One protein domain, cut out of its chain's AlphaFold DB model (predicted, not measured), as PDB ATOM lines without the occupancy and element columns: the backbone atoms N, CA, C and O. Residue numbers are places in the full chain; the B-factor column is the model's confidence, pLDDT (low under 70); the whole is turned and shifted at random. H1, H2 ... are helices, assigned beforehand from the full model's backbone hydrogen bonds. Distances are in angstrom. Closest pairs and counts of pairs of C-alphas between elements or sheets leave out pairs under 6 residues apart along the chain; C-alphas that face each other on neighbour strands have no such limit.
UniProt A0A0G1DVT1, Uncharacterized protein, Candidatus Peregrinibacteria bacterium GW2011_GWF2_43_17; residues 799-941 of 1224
ATOM      1  N   ALA A 799     -22.238   8.799   0.397       65.56
ATOM      2  CA  ALA A 799     -22.265   9.301   1.771       65.56
ATOM      3  C   ALA A 799     -21.078  10.249   2.044       65.56
ATOM      4  O   ALA A 799     -19.919   9.867   1.894       65.56
ATOM      5  N   GLY A 800     -21.371  11.482   2.467       70.19
ATOM      6  CA  GLY A 800     -20.372  12.547   2.636       70.19
ATOM      7  C   GLY A 800     -20.086  13.360   1.365       70.19
ATOM      8  O   GLY A 800     -19.434  14.400   1.456       70.19
ATOM      9  N   GLY A 801     -20.602  12.934   0.207       86.56
ATOM     10  CA  GLY A 801     -20.516  13.653  -1.061       86.56
ATOM     11  C   GLY A 801     -19.085  14.004  -1.483       86.56
ATOM     12  O   GLY A 801     -18.103  13.353  -1.122       86.56
ATOM     13  N   ILE A 802     -18.965  15.095  -2.239       89.88
ATOM     14  CA  ILE A 802     -17.676  15.605  -2.731       89.88
ATOM     15  C   ILE A 802     -16.796  16.114  -1.578       89.88
ATOM     16  O   ILE A 802     -15.586  15.884  -1.588       89.88
ATOM     17  N   ASP A 803     -17.386  16.720  -0.543       88.44
ATOM     18  CA  ASP A 803     -16.649  17.219   0.627       88.44
ATOM     19  C   ASP A 803     -15.928  16.089   1.376       88.44
ATOM     20  O   ASP A 803     -14.756  16.230   1.733       88.44
ATOM     21  N   GLY A 804     -16.579  14.935   1.552       89.06
ATOM     22  CA  GLY A 804     -15.972  13.754   2.169       89.06
ATOM     23  C   GLY A 804     -14.813  13.176   1.349       89.06
ATOM     24  O   GLY A 804     -13.787  12.769   1.911       89.06
ATOM     25  N   ALA A 805     -14.931  13.187   0.019       92.31
ATOM     26  CA  ALA A 805     -13.856  12.759  -0.873       92.31
ATOM     27  C   ALA A 805     -12.654  13.713  -0.817       92.31
ATOM     28  O   ALA A 805     -11.520  13.257  -0.650       92.31
ATOM     29  N   MET A 806     -12.891  15.029  -0.871       95.12
ATOM     30  CA  MET A 806     -11.832  16.039  -0.756       95.12
ATOM     31  C   MET A 806     -11.123  15.962   0.601       95.12
ATOM     32  O   MET A 806      -9.891  15.928   0.634       95.12
ATOM     33  N   LYS A 807     -11.865  15.811   1.707       94.06
ATOM     34  CA  LYS A 807     -11.302  15.573   3.048       94.06
ATOM     35  C   LYS A 807     -10.352  14.381   3.065       94.06
ATOM     36  O   LYS A 807      -9.229  14.471   3.563       94.06
ATOM     37  N   THR A 808     -10.798  13.258   2.504       92.75
ATOM     38  CA  THR A 808     -10.037  12.001   2.486       92.75
ATOM     39  C   THR A 808      -8.769  12.128   1.648       92.75
ATOM     40  O   THR A 808      -7.699  11.705   2.090       92.75
ATOM     41  N   MET A 809      -8.860  12.758   0.474       94.62
ATOM     42  CA  MET A 809      -7.712  12.989  -0.406       94.62
ATOM     43  C   MET A 809      -6.698  13.944   0.232       94.62
ATOM     44  O   MET A 809      -5.505  13.648   0.229       94.62
ATOM     45  N   LEU A 810      -7.157  15.046   0.832       94.31
ATOM     46  CA  LEU A 810      -6.286  16.010   1.505       94.31
ATOM     47  C   LEU A 810      -5.575  15.378   2.707       94.31
ATOM     48  O   LEU A 810      -4.360  15.524   2.849       94.31
ATOM     49  N   LYS A 811      -6.316  14.639   3.541       93.69
ATOM     50  CA  LYS A 811      -5.763  13.916   4.690       93.69
ATOM     51  C   LYS A 811      -4.701  12.907   4.250       93.69
ATOM     52  O   LYS A 811      -3.581  12.959   4.748       93.69
ATOM     53  N   THR A 812      -5.028  12.057   3.276       91.94
ATOM     54  CA  THR A 812      -4.089  11.060   2.729       91.94
ATOM     55  C   THR A 812      -2.827  11.725   2.187       91.94
ATOM     56  O   THR A 812      -1.724  11.290   2.497       91.94
ATOM     57  N   TYR A 813      -2.972  12.823   1.437       92.25
ATOM     58  CA  TYR A 813      -1.832  13.559   0.893       92.25
ATOM     59  C   TYR A 813      -0.908  14.100   1.994       92.25
ATOM     60  O   TYR A 813       0.310  13.925   1.920       92.25
ATOM     61  N   LYS A 814      -1.470  14.745   3.027       89.19
ATOM     62  CA  LYS A 814      -0.686  15.274   4.154       89.19
ATOM     63  C   LYS A 814       0.009  14.153   4.932       89.19
ATOM     64  O   LYS A 814       1.177  14.304   5.279       89.19
ATOM     65  N   GLU A 815      -0.673  13.031   5.161       87.81
ATOM     66  CA  GLU A 815      -0.115  11.856   5.842       87.81
ATOM     67  C   GLU A 815       1.012  11.197   5.037       87.81
ATOM     68  O   GLU A 815       2.065  10.898   5.589       87.81
ATOM     69  N   GLU A 816       0.850  10.980   3.732       85.44
ATOM     70  CA  GLU A 816       1.913  10.391   2.906       85.44
ATOM     71  C   GLU A 816       3.144  11.302   2.857       85.44
ATOM     72  O   GLU A 816       4.272  10.838   3.038       85.44
ATOM     73  N   LYS A 817       2.929  12.615   2.719       83.62
ATOM     74  CA  LYS A 817       4.009  13.603   2.701       83.62
ATOM     75  C   LYS A 817       4.746  13.693   4.040       83.62
ATOM     76  O   LYS A 817       5.972  13.790   4.038       83.62
ATOM     77  N   SER A 818       4.041  13.640   5.172       81.19
ATOM     78  CA  SER A 818       4.670  13.691   6.501       81.19
ATOM     79  C   SER A 818       5.495  12.438   6.812       81.19
ATOM     80  O   SER A 818       6.524  12.537   7.481       81.19
ATOM     81  N   HIS A 819       5.119  11.282   6.255       80.06
ATOM     82  CA  HIS A 819       5.917  10.053   6.303       80.06
ATOM     83  C   HIS A 819       7.067  10.014   5.279       80.06
ATOM     84  O   HIS A 819       7.818   9.042   5.243       80.06
ATOM     85  N   GLY A 820       7.226  11.049   4.445       77.06
ATOM     86  CA  GLY A 820       8.243  11.089   3.390       77.06
ATOM     87  C   GLY A 820       7.965  10.126   2.231       77.06
ATOM     88  O   GLY A 820       8.888   9.757   1.510       77.06
ATOM     89  N   HIS A 821       6.717   9.687   2.063       80.00
ATOM     90  CA  HIS A 821       6.304   8.830   0.957       80.00
ATOM     91  C   HIS A 821       5.884   9.668  -0.254       80.00
ATOM     92  O   HIS A 821       5.356  10.772  -0.119       80.00
ATOM     93  N   THR A 822       6.065   9.108  -1.452       74.56
ATOM     94  CA  THR A 822       5.500   9.664  -2.682       74.56
ATOM     95  C   THR A 822       3.970   9.602  -2.610       74.56
ATOM     96  O   THR A 822       3.434   8.495  -2.479       74.56
ATOM     97  N   PRO A 823       3.256  10.742  -2.678       79.62
ATOM     98  CA  PRO A 823       1.810  10.736  -2.532       79.62
ATOM     99  C   PRO A 823       1.127   9.961  -3.663       79.62
ATOM    100  O   PRO A 823       1.482  10.121  -4.826       79.62
ATOM    101  N   LYS A 824       0.112   9.159  -3.345       82.94
ATOM    102  CA  LYS A 824      -0.719   8.417  -4.315       82.94
ATOM    103  C   LYS A 824      -2.002   9.150  -4.682       82.94
ATOM    104  O   LYS A 824      -2.913   8.583  -5.285       82.94
ATOM    105  N   ILE A 825      -2.097  10.410  -4.279       89.81
ATOM    106  CA  ILE A 825      -3.224  11.272  -4.595       89.81
ATOM    107  C   ILE A 825      -2.977  11.942  -5.934       89.81
ATOM    108  O   ILE A 825      -1.902  12.486  -6.186       89.81
ATOM    109  N   ASP A 826      -4.007  11.922  -6.774       90.75
ATOM    110  CA  ASP A 826      -4.014  12.610  -8.050       90.75
ATOM    111  C   ASP A 826      -4.483  14.080  -7.877       90.75
ATOM    112  O   ASP A 826      -5.667  14.312  -7.602       90.75
ATOM    113  N   PRO A 827      -3.593  15.081  -8.070       91.69
ATOM    114  CA  PRO A 827      -3.950  16.498  -8.130       91.69
ATOM    115  C   PRO A 827      -5.096  16.880  -9.066       91.69
ATOM    116  O   PRO A 827      -5.943  17.670  -8.674       91.69
ATOM    117  N   HIS A 828      -5.145  16.344 -10.289       93.50
ATOM    118  CA  HIS A 828      -6.185  16.680 -11.267       93.50
ATOM    119  C   HIS A 828      -7.544  16.171 -10.813       93.50
ATOM    120  O   HIS A 828      -8.541  16.871 -10.963       93.50
ATOM    121  N   LYS A 829      -7.581  14.986 -10.200       94.94
ATOM    122  CA  LYS A 829      -8.799  14.458  -9.577       94.94
ATOM    123  C   LYS A 829      -9.275  15.356  -8.433       94.94
ATOM    124  O   LYS A 829     -10.460  15.667  -8.358       94.94
ATOM    125  N   PHE A 830      -8.359  15.793  -7.566       95.81
ATOM    126  CA  PHE A 830      -8.678  16.700  -6.458       95.81
ATOM    127  C   PHE A 830      -9.190  18.053  -6.968       95.81
ATOM    128  O   PHE A 830     -10.221  18.542  -6.522       95.81
ATOM    129  N   GLU A 831      -8.503  18.629  -7.952       95.31
ATOM    130  CA  GLU A 831      -8.883  19.888  -8.587       95.31
ATOM    131  C   GLU A 831     -10.250  19.789  -9.276       95.31
ATOM    132  O   GLU A 831     -11.071  20.701  -9.162       95.31
ATOM    133  N   LYS A 832     -10.529  18.667  -9.956       95.12
ATOM    134  CA  LYS A 832     -11.805  18.451 -10.641       95.12
ATOM    135  C   LYS A 832     -12.980  18.356  -9.671       95.12
ATOM    136  O   LYS A 832     -14.047  18.854 -10.006       95.12
ATOM    137  N   LEU A 833     -12.792  17.801  -8.471       95.62
ATOM    138  CA  LEU A 833     -13.832  17.803  -7.435       95.62
ATOM    139  C   LEU A 833     -14.225  19.229  -7.017       95.62
ATOM    140  O   LEU A 833     -15.410  19.492  -6.832       95.62
ATOM    141  N   ILE A 834     -13.266  20.161  -6.936       95.12
ATOM    142  CA  ILE A 834     -13.548  21.571  -6.618       95.12
ATOM    143  C   ILE A 834     -14.283  22.244  -7.788       95.12
ATOM    144  O   ILE A 834     -15.297  22.902  -7.566       95.12
ATOM    145  N   HIS A 835     -13.812  22.041  -9.027       94.00
ATOM    146  CA  HIS A 835     -14.500  22.512 -10.241       94.00
ATOM    147  C   HIS A 835     -15.949  22.035 -10.278       94.00
ATOM    148  O   HIS A 835     -16.867  22.841 -10.331       94.00
ATOM    149  N   TYR A 836     -16.144  20.722 -10.177       93.31
ATOM    150  CA  TYR A 836     -17.456  20.099 -10.224       93.31
ATOM    151  C   TYR A 836     -18.346  20.571  -9.068       93.31
ATOM    152  O   TYR A 836     -19.538  20.802  -9.260       93.31
ATOM    153  N   GLY A 837     -17.773  20.751  -7.873       90.25
ATOM    154  CA  GLY A 837     -18.471  21.330  -6.732       90.25
ATOM    155  C   GLY A 837     -19.068  22.697  -7.059       90.25
ATOM    156  O   GLY A 837     -20.230  22.937  -6.737       90.25
ATOM    157  N   ILE A 838     -18.315  23.570  -7.732       90.50
ATOM    158  CA  ILE A 838     -18.799  24.883  -8.179       90.50
ATOM    159  C   ILE A 838     -19.803  24.734  -9.334       90.50
ATOM    160  O   ILE A 838     -20.941  25.172  -9.201       90.50
ATOM    161  N   ASP A 839     -19.427  24.043 -10.413       89.06
ATOM    162  CA  ASP A 839     -20.223  23.905 -11.645       89.06
ATOM    163  C   ASP A 839     -21.614  23.295 -11.405       89.06
ATOM    164  O   ASP A 839     -22.572  23.584 -12.123       89.06
ATOM    165  N   LYS A 840     -21.717  22.383 -10.431       87.00
ATOM    166  CA  LYS A 840     -22.937  21.625 -10.121       87.00
ATOM    167  C   LYS A 840     -23.548  21.970  -8.769       87.00
ATOM    168  O   LYS A 840     -24.499  21.293  -8.374       87.00
ATOM    169  N   GLY A 841     -22.999  22.949  -8.047       81.75
ATOM    170  CA  GLY A 841     -23.526  23.331  -6.737       81.75
ATOM    171  C   GLY A 841     -23.464  22.216  -5.693       81.75
ATOM    172  O   GLY A 841     -24.402  22.002  -4.935       81.75
ATOM    173  N   LYS A 842     -22.393  21.418  -5.694       85.19
ATOM    174  CA  LYS A 842     -22.207  20.296  -4.762       85.19
ATOM    175  C   LYS A 842     -21.161  20.624  -3.700       85.19
ATOM    176  O   LYS A 842     -20.158  21.270  -3.992       85.19
ATOM    177  N   GLY A 843     -21.369  20.102  -2.489       80.00
ATOM    178  CA  GLY A 843     -20.538  20.419  -1.321       80.00
ATOM    179  C   GLY A 843     -20.920  21.755  -0.682       80.00
ATOM    180  O   GLY A 843     -21.738  22.494  -1.229       80.00
ATOM    181  N   SER A 844     -20.362  22.060   0.491       82.75
ATOM    182  CA  SER A 844     -20.642  23.344   1.142       82.75
ATOM    183  C   SER A 844     -19.931  24.509   0.431       82.75
ATOM    184  O   SER A 844     -18.833  24.322  -0.114       82.75
ATOM    185  N   PRO A 845     -20.502  25.727   0.459       86.38
ATOM    186  CA  PRO A 845     -19.849  26.920  -0.066       86.38
ATOM    187  C   PRO A 845     -18.470  27.121   0.546       86.38
ATOM    188  O   PRO A 845     -17.504  27.308  -0.185       86.38
ATOM    189  N   GLU A 846     -18.335  27.015   1.866       87.25
ATOM    190  CA  GLU A 846     -17.067  27.212   2.566       87.25
ATOM    191  C   GLU A 846     -16.039  26.119   2.235       87.25
ATOM    192  O   GLU A 846     -14.849  26.413   2.092       87.25
ATOM    193  N   SER A 847     -16.484  24.869   2.047       89.00
ATOM    194  CA  SER A 847     -15.623  23.736   1.670       89.00
ATOM    195  C   SER A 847     -14.850  24.018   0.383       89.00
ATOM    196  O   SER A 847     -13.648  23.762   0.322       89.00
ATOM    197  N   LYS A 848     -15.506  24.580  -0.640       91.62
ATOM    198  CA  LYS A 848     -14.904  24.822  -1.964       91.62
ATOM    199  C   LYS A 848     -13.658  25.699  -1.873       91.62
ATOM    200  O   LYS A 848     -12.599  25.333  -2.387       91.62
ATOM    201  N   ILE A 849     -13.753  26.827  -1.168       93.00
ATOM    202  CA  ILE A 849     -12.609  27.722  -0.975       93.00
ATOM    203  C   ILE A 849     -11.590  27.145   0.014       93.00
ATOM    204  O   ILE A 849     -10.389  27.329  -0.180       93.00
ATOM    205  N   TYR A 850     -12.044  26.408   1.037       94.62
ATOM    206  CA  TYR A 850     -11.169  25.770   2.018       94.62
ATOM    207  C   TYR A 850     -10.231  24.779   1.328       94.62
ATOM    208  O   TYR A 850      -9.013  24.895   1.455       94.62
ATOM    209  N   TYR A 851     -10.769  23.843   0.541       96.31
ATOM    210  CA  TYR A 851      -9.968  22.835  -0.155       96.31
ATOM    211  C   TYR A 851      -9.057  23.439  -1.219       96.31
ATOM    212  O   TYR A 851      -7.944  22.948  -1.413       96.31
ATOM    213  N   LEU A 852      -9.479  24.532  -1.857       95.56
ATOM    214  CA  LEU A 852      -8.640  25.276  -2.787       95.56
ATOM    215  C   LEU A 852      -7.434  25.921  -2.073       95.56
ATOM    216  O   LEU A 852      -6.295  25.726  -2.500       95.56
ATOM    217  N   ILE A 853      -7.659  26.612  -0.949       94.69
ATOM    218  CA  ILE A 853      -6.599  27.211  -0.114       94.69
ATOM    219  C   ILE A 853      -5.661  26.126   0.427       94.69
ATOM    220  O   ILE A 853      -4.443  26.225   0.275       94.69
ATOM    221  N   GLN A 854      -6.216  25.069   1.026       94.50
ATOM    222  CA  GLN A 854      -5.452  23.966   1.610       94.50
ATOM    223  C   GLN A 854      -4.631  23.220   0.559       94.50
ATOM    224  O   GLN A 854      -3.452  22.954   0.788       94.50
ATOM    225  N   GLY A 855      -5.235  22.903  -0.591       93.81
ATOM    226  CA  GLY A 855      -4.582  22.195  -1.689       93.81
ATOM    227  C   GLY A 855      -3.375  22.960  -2.226       93.81
ATOM    228  O   GLY A 855      -2.321  22.367  -2.456       93.81
ATOM    229  N   VAL A 856      -3.487  24.283  -2.360       91.19
ATOM    230  CA  VAL A 856      -2.367  25.136  -2.778       91.19
ATOM    231  C   VAL A 856      -1.316  25.265  -1.673       91.19
ATOM    232  O   VAL A 856      -0.126  25.092  -1.935       91.19
ATOM    233  N   ALA A 857      -1.728  25.508  -0.426       89.81
ATOM    234  CA  ALA A 857      -0.808  25.683   0.699       89.81
ATOM    235  C   ALA A 857       0.034  24.429   0.989       89.81
ATOM    236  O   ALA A 857       1.220  24.540   1.301       89.81
ATOM    237  N   CYS A 858      -0.554  23.233   0.863       86.25
ATOM    238  CA  CYS A 858       0.152  21.971   1.081       86.25
ATOM    239  C   CYS A 858       0.969  21.514  -0.142       86.25
ATOM    240  O   CYS A 858       1.798  20.608  -0.014       86.25
ATOM    241  N   GLY A 859       0.786  22.154  -1.302       84.94
ATOM    242  CA  GLY A 859       1.470  21.834  -2.557       84.94
ATOM    243  C   GLY A 859       0.853  20.675  -3.348       84.94
ATOM    244  O   GLY A 859       1.521  20.135  -4.233       84.94
ATOM    245  N   LEU A 860      -0.389  20.284  -3.038       89.69
ATOM    246  CA  LEU A 860      -1.182  19.359  -3.853       89.69
ATOM    247  C   LEU A 860      -1.617  20.025  -5.166       89.69
ATOM    248  O   LEU A 860      -1.600  19.381  -6.212       89.69
ATOM    249  N   LEU A 861      -1.955  21.314  -5.114       90.50
ATOM    250  CA  LEU A 861      -2.306  22.140  -6.266       90.50
ATOM    251  C   LEU A 861      -1.232  23.211  -6.522       90.50
ATOM    252  O   LEU A 861      -0.666  23.759  -5.571       90.50
ATOM    253  N   PRO A 862      -0.942  23.549  -7.790       84.12
ATOM    254  CA  PRO A 862      -0.093  24.689  -8.121       84.12
ATOM    255  C   PRO A 862      -0.712  26.024  -7.688       84.12
ATOM    256  O   PRO A 862      -1.923  26.210  -7.742       84.12
ATOM    257  N   TRP A 863       0.129  27.005  -7.362       81.44
ATOM    258  CA  TRP A 863      -0.305  28.367  -7.024       81.44
ATOM    259  C   TRP A 863      -1.192  29.013  -8.099       81.44
ATOM    260  O   TRP A 863      -2.251  29.564  -7.794       81.44
ATOM    261  N   GLY A 864      -0.804  28.876  -9.372       78.44
ATOM    262  CA  GLY A 864      -1.561  29.409 -10.506       78.44
ATOM    263  C   GLY A 864      -3.003  28.892 -10.615       78.44
ATOM    264  O   GLY A 864      -3.814  29.522 -11.295       78.44
ATOM    265  N   THR A 865      -3.355  27.796  -9.931       85.75
ATOM    266  CA  THR A 865      -4.730  27.285  -9.867       85.75
ATOM    267  C   THR A 865      -5.691  28.313  -9.264       85.75
ATOM    268  O   THR A 865      -6.798  28.453  -9.776       85.75
ATOM    269  N   LEU A 866      -5.266  29.123  -8.283       87.00
ATOM    270  CA  LEU A 866      -6.113  30.170  -7.688       87.00
ATOM    271  C   LEU A 866      -6.597  31.186  -8.731       87.00
ATOM    272  O   LEU A 866      -7.784  31.498  -8.806       87.00
ATOM    273  N   SER A 867      -5.684  31.663  -9.583       80.94
ATOM    274  CA  SER A 867      -6.016  32.623 -10.639       80.94
ATOM    275  C   SER A 867      -6.908  32.006 -11.716       80.94
ATOM    276  O   SER A 867      -7.778  32.701 -12.237       80.94
ATOM    277  N   LYS A 868      -6.707  30.723 -12.054       85.06
ATOM    278  CA  LYS A 868      -7.545  30.011 -13.033       85.06
ATOM    279  C   LYS A 868      -8.979  29.893 -12.532       85.06
ATOM    280  O   LYS A 868      -9.898  30.324 -13.223       85.06
ATOM    281  N   PHE A 869      -9.148  29.407 -11.306       90.00
ATOM    282  CA  PHE A 869     -10.447  29.315 -10.651       90.00
ATOM    283  C   PHE A 869     -11.127  30.682 -10.546       90.00
ATOM    284  O   PHE A 869     -12.294  30.809 -10.900       90.00
ATOM    285  N   SER A 870     -10.379  31.715 -10.144       86.50
ATOM    286  CA  SER A 870     -10.900  33.080 -10.103       86.50
ATOM    287  C   SER A 870     -11.362  33.556 -11.480       86.50
ATOM    288  O   SER A 870     -12.432  34.128 -11.583       86.50
ATOM    289  N   SER A 871     -10.640  33.274 -12.566       83.38
ATOM    290  CA  SER A 871     -11.085  33.678 -13.909       83.38
ATOM    291  C   SER A 871     -12.302  32.907 -14.435       83.38
ATOM    292  O   SER A 871     -13.084  33.468 -15.196       83.38
ATOM    293  N   GLN A 872     -12.450  31.637 -14.051       88.44
ATOM    294  CA  GLN A 872     -13.453  30.731 -14.615       88.44
ATOM    295  C   GLN A 872     -14.783  30.766 -13.864       88.44
ATOM    296  O   GLN A 872     -15.814  30.619 -14.503       88.44
ATOM    297  N   HIS A 873     -14.750  30.992 -12.546       89.50
ATOM    298  CA  HIS A 873     -15.900  30.785 -11.656       89.50
ATOM    299  C   HIS A 873     -16.356  32.039 -10.907       89.50
ATOM    300  O   HIS A 873     -17.096  31.951  -9.932       89.50
ATOM    301  N   ILE A 874     -15.879  33.228 -11.283       87.75
ATOM    302  CA  ILE A 874     -16.173  34.465 -10.536       87.75
ATOM    303  C   ILE A 874     -17.654  34.852 -10.530       87.75
ATOM    304  O   ILE A 874     -18.080  35.599  -9.648       87.75
ATOM    305  N   ASN A 875     -18.424  34.399 -11.521       83.31
ATOM    306  CA  ASN A 875     -19.843  34.728 -11.631       83.31
ATOM    307  C   ASN A 875     -20.720  33.686 -10.933       83.31
ATOM    308  O   ASN A 875     -21.769  34.046 -10.411       83.31
ATOM    309  N   GLU A 876     -20.282  32.427 -10.907       85.81
ATOM    310  CA  GLU A 876     -20.943  31.265 -10.312       85.81
ATOM    311  C   GLU A 876     -20.640  31.170  -8.810       85.81
ATOM    312  O   GLU A 876     -21.527  30.902  -8.005       85.81
ATOM    313  N   TYR A 877     -19.408  31.479  -8.411       90.00
ATOM    314  CA  TYR A 877     -18.929  31.393  -7.036       90.00
ATOM    315  C   TYR A 877     -18.204  32.701  -6.649       90.00
ATOM    316  O   TYR A 877     -16.970  32.781  -6.653       90.00
ATOM    317  N   PRO A 878     -18.958  33.770  -6.307       88.81
ATOM    318  CA  PRO A 878     -18.450  35.143  -6.181       88.81
ATOM    319  C   PRO A 878     -17.365  35.318  -5.112       88.81
ATOM    320  O   PRO A 878     -16.572  36.260  -5.166       88.81
ATOM    321  N   ILE A 879     -17.304  34.401  -4.148       90.69
ATOM    322  CA  ILE A 879     -16.349  34.437  -3.041       90.69
ATOM    323  C   ILE A 879     -14.907  34.205  -3.504       90.69
ATOM    324  O   ILE A 879     -13.958  34.642  -2.853       90.69
ATOM    325  N   ILE A 880     -14.723  33.617  -4.687       91.56
ATOM    326  CA  ILE A 880     -13.400  33.414  -5.282       91.56
ATOM    327  C   ILE A 880     -12.679  34.716  -5.635       91.56
ATOM    328  O   ILE A 880     -11.457  34.715  -5.804       91.56
ATOM    329  N   ASP A 881     -13.408  35.838  -5.705       90.31
ATOM    330  CA  ASP A 881     -12.831  37.175  -5.893       90.31
ATOM    331  C   ASP A 881     -11.953  37.585  -4.690       90.31
ATOM    332  O   ASP A 881     -11.202  38.554  -4.778       90.31
ATOM    333  N   LEU A 882     -11.946  36.811  -3.589       91.25
ATOM    334  CA  LEU A 882     -10.934  36.892  -2.529       91.25
ATOM    335  C   LEU A 882      -9.513  36.909  -3.112       91.25
ATOM    336  O   LEU A 882      -8.696  37.733  -2.711       91.25
ATOM    337  N   PHE A 883      -9.223  36.044  -4.088       89.31
ATOM    338  CA  PHE A 883      -7.891  35.952  -4.698       89.31
ATOM    339  C   PHE A 883      -7.569  37.132  -5.631       89.31
ATOM    340  O   PHE A 883      -6.402  37.391  -5.920       89.31
ATOM    341  N   GLY A 884      -8.590  37.865  -6.083       83.38
ATOM    342  CA  GLY A 884      -8.459  39.120  -6.830       83.38
ATOM    343  C   GLY A 884      -8.490  40.374  -5.947       83.38
ATOM    344  O   GLY A 884      -8.319  41.492  -6.456       83.38
ATOM    345  N   SER A 885      -8.720  40.211  -4.641       84.06
ATOM    346  CA  SER A 885      -8.934  41.290  -3.676       84.06
ATOM    347  C   SER A 885      -7.667  41.708  -2.952       84.06
ATOM    348  O   SER A 885      -6.729  40.933  -2.825       84.06
ATOM    349  N   ASP A 886      -7.645  42.940  -2.452       80.75
ATOM    350  CA  ASP A 886      -6.518  43.403  -1.651       80.75
ATOM    351  C   ASP A 886      -6.644  42.813  -0.239       80.75
ATOM    352  O   ASP A 886      -7.732  42.752   0.339       80.75
ATOM    353  N   THR A 887      -5.532  42.342   0.309       79.25
ATOM    354  CA  THR A 887      -5.433  41.853   1.685       79.25
ATOM    355  C   THR A 887      -5.434  43.022   2.674       79.25
ATOM    356  O   THR A 887      -5.383  44.191   2.291       79.25
ATOM    357  N   LYS A 888      -5.384  42.726   3.982       69.75
ATOM    358  CA  LYS A 888      -5.191  43.742   5.040       69.75
ATOM    359  C   LYS A 888      -3.906  44.572   4.851       69.75
ATOM    360  O   LYS A 888      -3.781  45.635   5.449       69.75
ATOM    361  N   ARG A 889      -2.969  44.109   4.013       70.00
ATOM    362  CA  ARG A 889      -1.727  44.809   3.649       70.00
ATOM    363  C   ARG A 889      -1.899  45.788   2.475       70.00
ATOM    364  O   ARG A 889      -0.955  46.493   2.152       70.00
ATOM    365  N   GLY A 890      -3.075  45.838   1.843       71.19
ATOM    366  CA  GLY A 890      -3.340  46.672   0.663       71.19
ATOM    367  C   GLY A 890      -2.799  46.098  -0.650       71.19
ATOM    368  O   GLY A 890      -2.763  46.795  -1.658       71.19
ATOM    369  N   GLU A 891      -2.383  44.833  -0.648       77.75
ATOM    370  CA  GLU A 891      -1.792  44.142  -1.798       77.75
ATOM    371  C   GLU A 891      -2.581  42.871  -2.117       77.75
ATOM    372  O   GLU A 891      -3.233  42.308  -1.234       77.75
ATOM    373  N   ARG A 892      -2.509  42.389  -3.365       79.00
ATOM    374  CA  ARG A 892      -3.111  41.101  -3.755       79.00
ATOM    375  C   ARG A 892      -2.560  39.948  -2.903       79.00
ATOM    376  O   ARG A 892      -1.410  40.030  -2.473       79.00
ATOM    377  N   PRO A 893      -3.320  38.855  -2.700       83.44
ATOM    378  CA  PRO A 893      -2.905  37.799  -1.794       83.44
ATOM    379  C   PRO A 893      -1.643  37.104  -2.296       83.44
ATOM    380  O   PRO A 893      -1.551  36.674  -3.447       83.44
ATOM    381  N   THR A 894      -0.670  36.997  -1.404       81.62
ATOM    382  CA  THR A 894       0.616  36.331  -1.610       81.62
ATOM    383  C   THR A 894       0.555  34.866  -1.183       81.62
ATOM    384  O   THR A 894      -0.385  34.424  -0.516       81.62
ATOM    385  N   LYS A 895       1.592  34.085  -1.515       79.31
ATOM    386  CA  LYS A 895       1.742  32.713  -0.994       79.31
ATOM    387  C   LYS A 895       1.783  32.697   0.535       79.31
ATOM    388  O   LYS A 895       1.221  31.779   1.136       79.31
ATOM    389  N   GLY A 896       2.379  33.717   1.156       80.31
ATOM    390  CA  GLY A 896       2.333  33.935   2.598       80.31
ATOM    391  C   GLY A 896       0.908  34.054   3.143       80.31
ATOM    392  O   GLY A 896       0.584  33.370   4.113       80.31
ATOM    393  N   ASP A 897       0.042  34.837   2.492       85.25
ATOM    394  CA  ASP A 897      -1.363  34.990   2.906       85.25
ATOM    395  C   ASP A 897      -2.131  33.669   2.799       85.25
ATOM    396  O   ASP A 897      -2.835  33.285   3.729       85.25
ATOM    397  N   ILE A 898      -1.947  32.910   1.714       88.25
ATOM    398  CA  ILE A 898      -2.611  31.603   1.555       88.25
ATOM    399  C   ILE A 898      -2.138  30.605   2.607       88.25
ATOM    400  O   ILE A 898      -2.950  29.861   3.154       88.25
ATOM    401  N   LYS A 899      -0.840  30.598   2.932       85.25
ATOM    402  CA  LYS A 899      -0.307  29.779   4.027       85.25
ATOM    403  C   LYS A 899      -0.879  30.198   5.374       85.25
ATOM    404  O   LYS A 899      -1.155  29.330   6.191       85.25
ATOM    405  N   GLU A 900      -1.048  31.496   5.612       85.56
ATOM    406  CA  GLU A 900      -1.677  32.022   6.822       85.56
ATOM    407  C   GLU A 900      -3.141  31.584   6.916       85.56
ATOM    408  O   GLU A 900      -3.549  31.052   7.948       85.56
ATOM    409  N   TRP A 901      -3.901  31.704   5.827       88.88
ATOM    410  CA  TRP A 901      -5.295  31.269   5.784       88.88
ATOM    411  C   TRP A 901      -5.435  29.757   5.950       88.88
ATOM    412  O   TRP A 901      -6.315  29.294   6.671       88.88
ATOM    413  N   ALA A 902      -4.519  28.980   5.373       88.88
ATOM    414  CA  ALA A 902      -4.494  27.531   5.520       88.88
ATOM    415  C   ALA A 902      -4.227  27.063   6.962       88.88
ATOM    416  O   ALA A 902      -4.536  25.917   7.285       88.88
ATOM    417  N   LYS A 903      -3.697  27.913   7.856       85.81
ATOM    418  CA  LYS A 903      -3.550  27.555   9.281       85.81
ATOM    419  C   LYS A 903      -4.903  27.343   9.962       85.81
ATOM    420  O   LYS A 903      -4.962  26.640  10.969       85.81
ATOM    421  N   MET A 904      -5.970  27.949   9.442       84.81
ATOM    422  CA  MET A 904      -7.314  27.766   9.975       84.81
ATOM    423  C   MET A 904      -7.784  26.339   9.719       84.81
ATOM    424  O   MET A 904      -7.882  25.906   8.572       84.81
ATOM    425  N   ASP A 905      -8.053  25.618  10.809       82.00
ATOM    426  CA  ASP A 905      -8.551  24.241  10.796       82.00
ATOM    427  C   ASP A 905      -7.670  23.279   9.966       82.00
ATOM    428  O   ASP A 905      -8.159  22.345   9.327       82.00
ATOM    429  N   TRP A 906      -6.348  23.510   9.954       84.88
ATOM    430  CA  TRP A 906      -5.375  22.706   9.198       84.88
ATOM    431  C   TRP A 906      -5.430  21.212   9.547       84.88
ATOM    432  O   TRP A 906      -5.290  20.361   8.666       84.88
ATOM    433  N   ASP A 907      -5.614  20.901  10.828       81.12
ATOM    434  CA  ASP A 907      -5.646  19.556  11.406       81.12
ATOM    435  C   ASP A 907      -6.959  18.812  11.122       81.12
ATOM    436  O   ASP A 907      -6.970  17.580  11.047       81.12
ATOM    437  N   LEU A 908      -8.054  19.544  10.907       81.50
ATOM    438  CA  LEU A 908      -9.371  18.961  10.640       81.50
ATOM    439  C   LEU A 908      -9.499  18.425   9.209       81.50
ATOM    440  O   LEU A 908     -10.239  17.466   8.976       81.50
ATOM    441  N   ASN A 909      -8.736  18.992   8.265       89.12
ATOM    442  CA  ASN A 909      -8.816  18.696   6.826       89.12
ATOM    443  C   ASN A 909     -10.210  18.928   6.220       89.12
ATOM    444  O   ASN A 909     -10.525  18.375   5.174       89.12
ATOM    445  N   GLU A 910     -11.024  19.744   6.880       87.19
ATOM    446  CA  GLU A 910     -12.345  20.219   6.472       87.19
ATOM    447  C   GLU A 910     -12.560  21.604   7.112       87.19
ATOM    448  O   GLU A 910     -11.898  21.901   8.117       87.19
ATOM    449  N   PRO A 911     -13.444  22.467   6.572       83.94
ATOM    450  CA  PRO A 911     -13.738  23.744   7.212       83.94
ATOM    451  C   PRO A 911     -14.320  23.510   8.613       83.94
ATOM    452  O   PRO A 911     -15.283  22.768   8.799       83.94
ATOM    453  N   GLY A 912     -13.701  24.129   9.616       76.88
ATOM    454  CA  GLY A 912     -14.140  24.089  11.002       76.88
ATOM    455  C   GLY A 912     -14.594  25.461  11.490       76.88
ATOM    456  O   GLY A 912     -14.823  26.400  10.727       76.88
ATOM    457  N   ALA A 913     -14.740  25.590  12.808       73.88
ATOM    458  CA  ALA A 913     -15.251  26.811  13.424       73.88
ATOM    459  C   ALA A 913     -14.378  28.047  13.139       73.88
ATOM    460  O   ALA A 913     -14.913  29.151  13.032       73.88
ATOM    461  N   ALA A 914     -13.053  27.881  13.028       77.62
ATOM    462  CA  ALA A 914     -12.151  28.995  12.747       77.62
ATOM    463  C   ALA A 914     -12.332  29.498  11.313       77.62
ATOM    464  O   ALA A 914     -12.459  30.705  11.102       77.62
ATOM    465  N   PHE A 915     -12.413  28.576  10.355       84.88
ATOM    466  CA  PHE A 915     -12.621  28.895   8.954       84.88
ATOM    467  C   PHE A 915     -13.997  29.519   8.709       84.88
ATOM    468  O   PHE A 915     -14.086  30.559   8.062       84.88
ATOM    469  N   HIS A 916     -15.064  28.952   9.285       81.56
ATOM    470  CA  HIS A 916     -16.409  29.527   9.184       81.56
ATOM    471  C   HIS A 916     -16.461  30.942   9.767       81.56
ATOM    472  O   HIS A 916     -16.983  31.855   9.131       81.56
ATOM    473  N   LYS A 917     -15.863  31.164  10.943       78.94
ATOM    474  CA  LYS A 917     -15.777  32.508  11.518       78.94
ATOM    475  C   LYS A 917     -15.074  33.472  10.564       78.94
ATOM    476  O   LYS A 917     -15.595  34.555  10.314       78.94
ATOM    477  N   TRP A 918     -13.921  33.089  10.021       85.06
ATOM    478  CA  TRP A 918     -13.172  33.916   9.075       85.06
ATOM    479  C   TRP A 918     -13.962  34.220   7.795       85.06
ATOM    480  O   TRP A 918     -13.994  35.366   7.352       85.06
ATOM    481  N   TRP A 919     -14.684  33.240   7.249       86.62
ATOM    482  CA  TRP A 919     -15.577  33.432   6.106       86.62
ATOM    483  C   TRP A 919     -16.612  34.536   6.355       86.62
ATOM    484  O   TRP A 919     -16.703  35.493   5.581       86.62
ATOM    485  N   TYR A 920     -17.356  34.442   7.463       82.19
ATOM    486  CA  TYR A 920     -18.430  35.393   7.757       82.19
ATOM    487  C   TYR A 920     -17.924  36.740   8.280       82.19
ATOM    488  O   TYR A 920     -18.612  37.733   8.086       82.19
ATOM    489  N   THR A 921     -16.750  36.818   8.913       78.31
ATOM    490  CA  THR A 921     -16.250  38.071   9.523       78.31
ATOM    491  C   THR A 921     -15.261  38.842   8.657       78.31
ATOM    492  O   THR A 921     -15.253  40.070   8.695       78.31
ATOM    493  N   ASP A 922     -14.465  38.149   7.848       83.00
ATOM    494  CA  ASP A 922     -13.484  38.773   6.965       83.00
ATOM    495  C   ASP A 922     -13.941  38.673   5.501       83.00
ATOM    496  O   ASP A 922     -14.169  39.706   4.875       83.00
ATOM    497  N   ILE A 923     -14.136  37.468   4.942       87.44
ATOM    498  CA  ILE A 923     -14.289  37.296   3.480       87.44
ATOM    499  C   ILE A 923     -15.521  38.017   2.913       87.44
ATOM    500  O   ILE A 923     -15.390  38.803   1.973       87.44
ATOM    501  N   LEU A 924     -16.711  37.790   3.481       86.69
ATOM    502  CA  LEU A 924     -17.960  38.408   2.998       86.69
ATOM    503  C   LEU A 924     -17.985  39.939   3.131       86.69
ATOM    504  O   LEU A 924     -18.833  40.602   2.536       86.69
ATOM    505  N   HIS A 925     -17.050  40.497   3.896       82.38
ATOM    506  CA  HIS A 925     -16.931  41.925   4.163       82.38
ATOM    507  C   HIS A 925     -15.858  42.603   3.304       82.38
ATOM    508  O   HIS A 925     -15.717  43.826   3.346       82.38
ATOM    509  N   ILE A 926     -15.127  41.843   2.482       84.25
ATOM    510  CA  ILE A 926     -14.194  42.400   1.506       84.25
ATOM    511  C   ILE A 926     -15.002  43.143   0.430       84.25
ATOM    512  O   ILE A 926     -15.823  42.514  -0.240       84.25
ATOM    513  N   PRO A 927     -14.764  44.449   0.184       83.69
ATOM    514  CA  PRO A 927     -15.585  45.241  -0.734       83.69
ATOM    515  C   PRO A 927     -15.735  44.644  -2.140       83.69
ATOM    516  O   PRO A 927     -16.824  44.687  -2.706       83.69
ATOM    517  N   LYS A 928     -14.667  44.054  -2.696       85.00
ATOM    518  CA  LYS A 928     -14.691  43.373  -4.004       85.00
ATOM    519  C   LYS A 928     -15.577  42.126  -3.995       85.00
ATOM    520  O   LYS A 928     -16.454  42.015  -4.848       85.00
ATOM    521  N   VAL A 929     -15.390  41.237  -3.015       87.88
ATOM    522  CA  VAL A 929     -16.221  40.032  -2.838       87.88
ATOM    523  C   VAL A 929     -17.680  40.425  -2.658       87.88
ATOM    524  O   VAL A 929     -18.553  39.918  -3.354       87.88
ATOM    525  N   TYR A 930     -17.940  41.395  -1.790       82.19
ATOM    526  CA  TYR A 930     -19.274  41.915  -1.549       82.19
ATOM    527  C   TYR A 930     -19.934  42.459  -2.836       82.19
ATOM    528  O   TYR A 930     -21.045  42.057  -3.192       82.19
ATOM    529  N   GLN A 931     -19.249  43.324  -3.590       85.62
ATOM    530  CA  GLN A 931     -19.759  43.825  -4.873       85.62
ATOM    531  C   GLN A 931     -20.020  42.692  -5.872       85.62
ATOM    532  O   GLN A 931     -20.965  42.765  -6.664       85.62
ATOM    533  N   ARG A 932     -19.189  41.643  -5.847       87.81
ATOM    534  CA  ARG A 932     -19.354  40.471  -6.704       87.81
ATOM    535  C   ARG A 932     -20.575  39.647  -6.314       87.81
ATOM    536  O   ARG A 932     -21.333  39.286  -7.207       87.81
ATOM    537  N   VAL A 933     -20.812  39.432  -5.019       88.44
ATOM    538  CA  VAL A 933     -22.025  38.788  -4.488       88.44
ATOM    539  C   VAL A 933     -23.275  39.512  -4.988       88.44
ATOM    540  O   VAL A 933     -24.179  38.870  -5.517       88.44
ATOM    541  N   GLY A 934     -23.296  40.848  -4.924       86.00
ATOM    542  CA  GLY A 934     -24.405  41.648  -5.451       86.00
ATOM    543  C   GLY A 934     -24.690  41.380  -6.935       86.00
ATOM    544  O   GLY A 934     -25.839  41.166  -7.320       86.00
ATOM    545  N   LYS A 935     -23.641  41.330  -7.768       86.62
ATOM    546  CA  LYS A 935     -23.754  41.031  -9.208       86.62
ATOM    547  C   LYS A 935     -24.197  39.592  -9.478       86.62
ATOM    548  O   LYS A 935     -25.079  39.381 -10.304       86.62
ATOM    549  N   ALA A 936     -23.602  38.626  -8.783       86.19
ATOM    550  CA  ALA A 936     -23.893  37.204  -8.940       86.19
ATOM    551  C   ALA A 936     -25.356  36.898  -8.587       86.19
ATOM    552  O   ALA A 936     -26.083  36.285  -9.369       86.19
ATOM    553  N   LEU A 937     -25.833  37.427  -7.456       84.75
ATOM    554  CA  LEU A 937     -27.225  37.280  -7.050       84.75
ATOM    555  C   LEU A 937     -28.194  37.946  -8.042       84.75
ATOM    556  O   LEU A 937     -29.220  37.361  -8.378       84.75
ATOM    557  N   GLN A 938     -27.869  39.133  -8.573       83.56
ATOM    558  CA  GLN A 938     -28.698  39.807  -9.585       83.56
ATOM    559  C   GLN A 938     -28.851  39.011 -10.892       83.56
ATOM    560  O   GLN A 938     -29.879  39.161 -11.561       83.56
ATOM    561  N   GLN A 939     -27.850  38.203 -11.259       79.44
ATOM    562  CA  GLN A 939     -27.892  37.324 -12.432       79.44
ATOM    563  C   GLN A 939     -28.780  36.096 -12.197       79.44
ATOM    564  O   GLN A 939     -29.507  35.709 -13.109       79.44
ATOM    565  N   GLY A 940     -28.769  35.534 -10.983       66.56
ATOM    566  CA  GLY A 940     -29.781  34.623 -10.425       66.56
ATOM    567  C   GLY A 940     -29.903  33.218 -11.040       66.56
ATOM    568  O   GLY A 940     -29.946  32.244 -10.299       66.56
ATOM    569  N   VAL A 941     -29.929  33.093 -12.372       61.62
ATOM    570  CA  VAL A 941     -30.229  31.845 -13.103       61.62
ATOM    571  C   VAL A 941     -29.019  30.902 -13.184       61.62
ATOM    572  O   VAL A 941     -29.191  29.693 -13.277       61.62
TER     573      VAL A 941
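This is residues 799 to 941 of the 1224 residues of an uncharacterized protein of Candidatus Peregrinibacteria bacterium GW2011_GWF2_43_17 (UniProt A0A0G1DVT1). One helix, H3, makes the core, and shorter and longer helices are packed round it: H1 and H2 run with it as an up-and-down bundle of three, while H6 and H7 cross it steeply. The short pair H4 and H5 extends this body toward H8, which packs on H5 at the end of the long axis away from the far end of H1. The printed part has 143 residues with eight named helices, H1 to H8 in order along the chain, and no named strand; the class is all helix. The whole is compact, with a radius of gyration of the C-alphas of 14.8 A, and spans 46 by 35 by 28 A.

H1, residues 801 to 818, is the longest helix at 26.3 A and begins at C-alpha 801 (-20.516, 13.653, -1.061). H2, residues 827 to 839, measures 18.2 A. H3, residues 845 to 858, measures 20.6 A and begins at C-alpha 845 (-19.849, 26.920, -0.066). H4 is residues 865 to 873, H5 residues 878 to 884, H6 residues 895 to 902 and H7 residues 913 to 921. H8, residues 927 to 939, measures 18.7 A and ends at C-alpha 939 (-27.892, 37.324, -12.432).

H3 is the hub, touching five helices. H1, H2 and H3 form a bundle, up and down, each running against the one before it. H1 and H2, a helical hairpin, touch with residues 802 to 809 of H1 alone; the closest C-alphas, of Ile 802 and Leu 833, are 6.5 A apart. H2 and H3, also a hairpin, come closest at the C-alphas of Ile 834 and Lys 848, 5.8 A. H1 touches H3 at a shallow tilt of 17 degrees, the same way, closest at the C-alphas of Asp 803 and Ser 847, 6.7 A. H6 touches H3 at a steep tilt of 52 degrees, with the C-alphas of Ala 857 and Lys 899 closest at 5.3 A. H7 touches residues 846 to 850 of H3 alone, at a steep tilt of 67 degrees; the C-alphas of Glu 846 and His 916 are closest, 7.0 A apart. H3 and H4, a hairpin, only just touch, with 3 pairs of C-alphas within 8 A, the closest being Leu 852 and Leu 866, 7.4 A. H4 and H5 form a hairpin, closest at the C-alphas of Ser 870 and Ile 880, 5.4 A. H8 touches H5 opposite ways at a shallow tilt of 34.7 degrees, only just short of steep, closest at the C-alphas of Pro 878 and Val 933, 5.4 A. H3 and H8 are apart. Every O i to N i+4 pair is within hydrogen-bond range in H1, H2, H4, H6, H7 and H8, against 9 of 10 in H3 and 0 of 3 in H5, where 4 of 4 O i to N i+3 pairs are.

The C-alphas farthest apart, of Gly 820 and Gln 938, are 48.6 A from each other. The printed part has no cut, and no link is long. The mean pLDDT of the printed part is 85.8; residues 799, 888 and 940 to 941 are under 70.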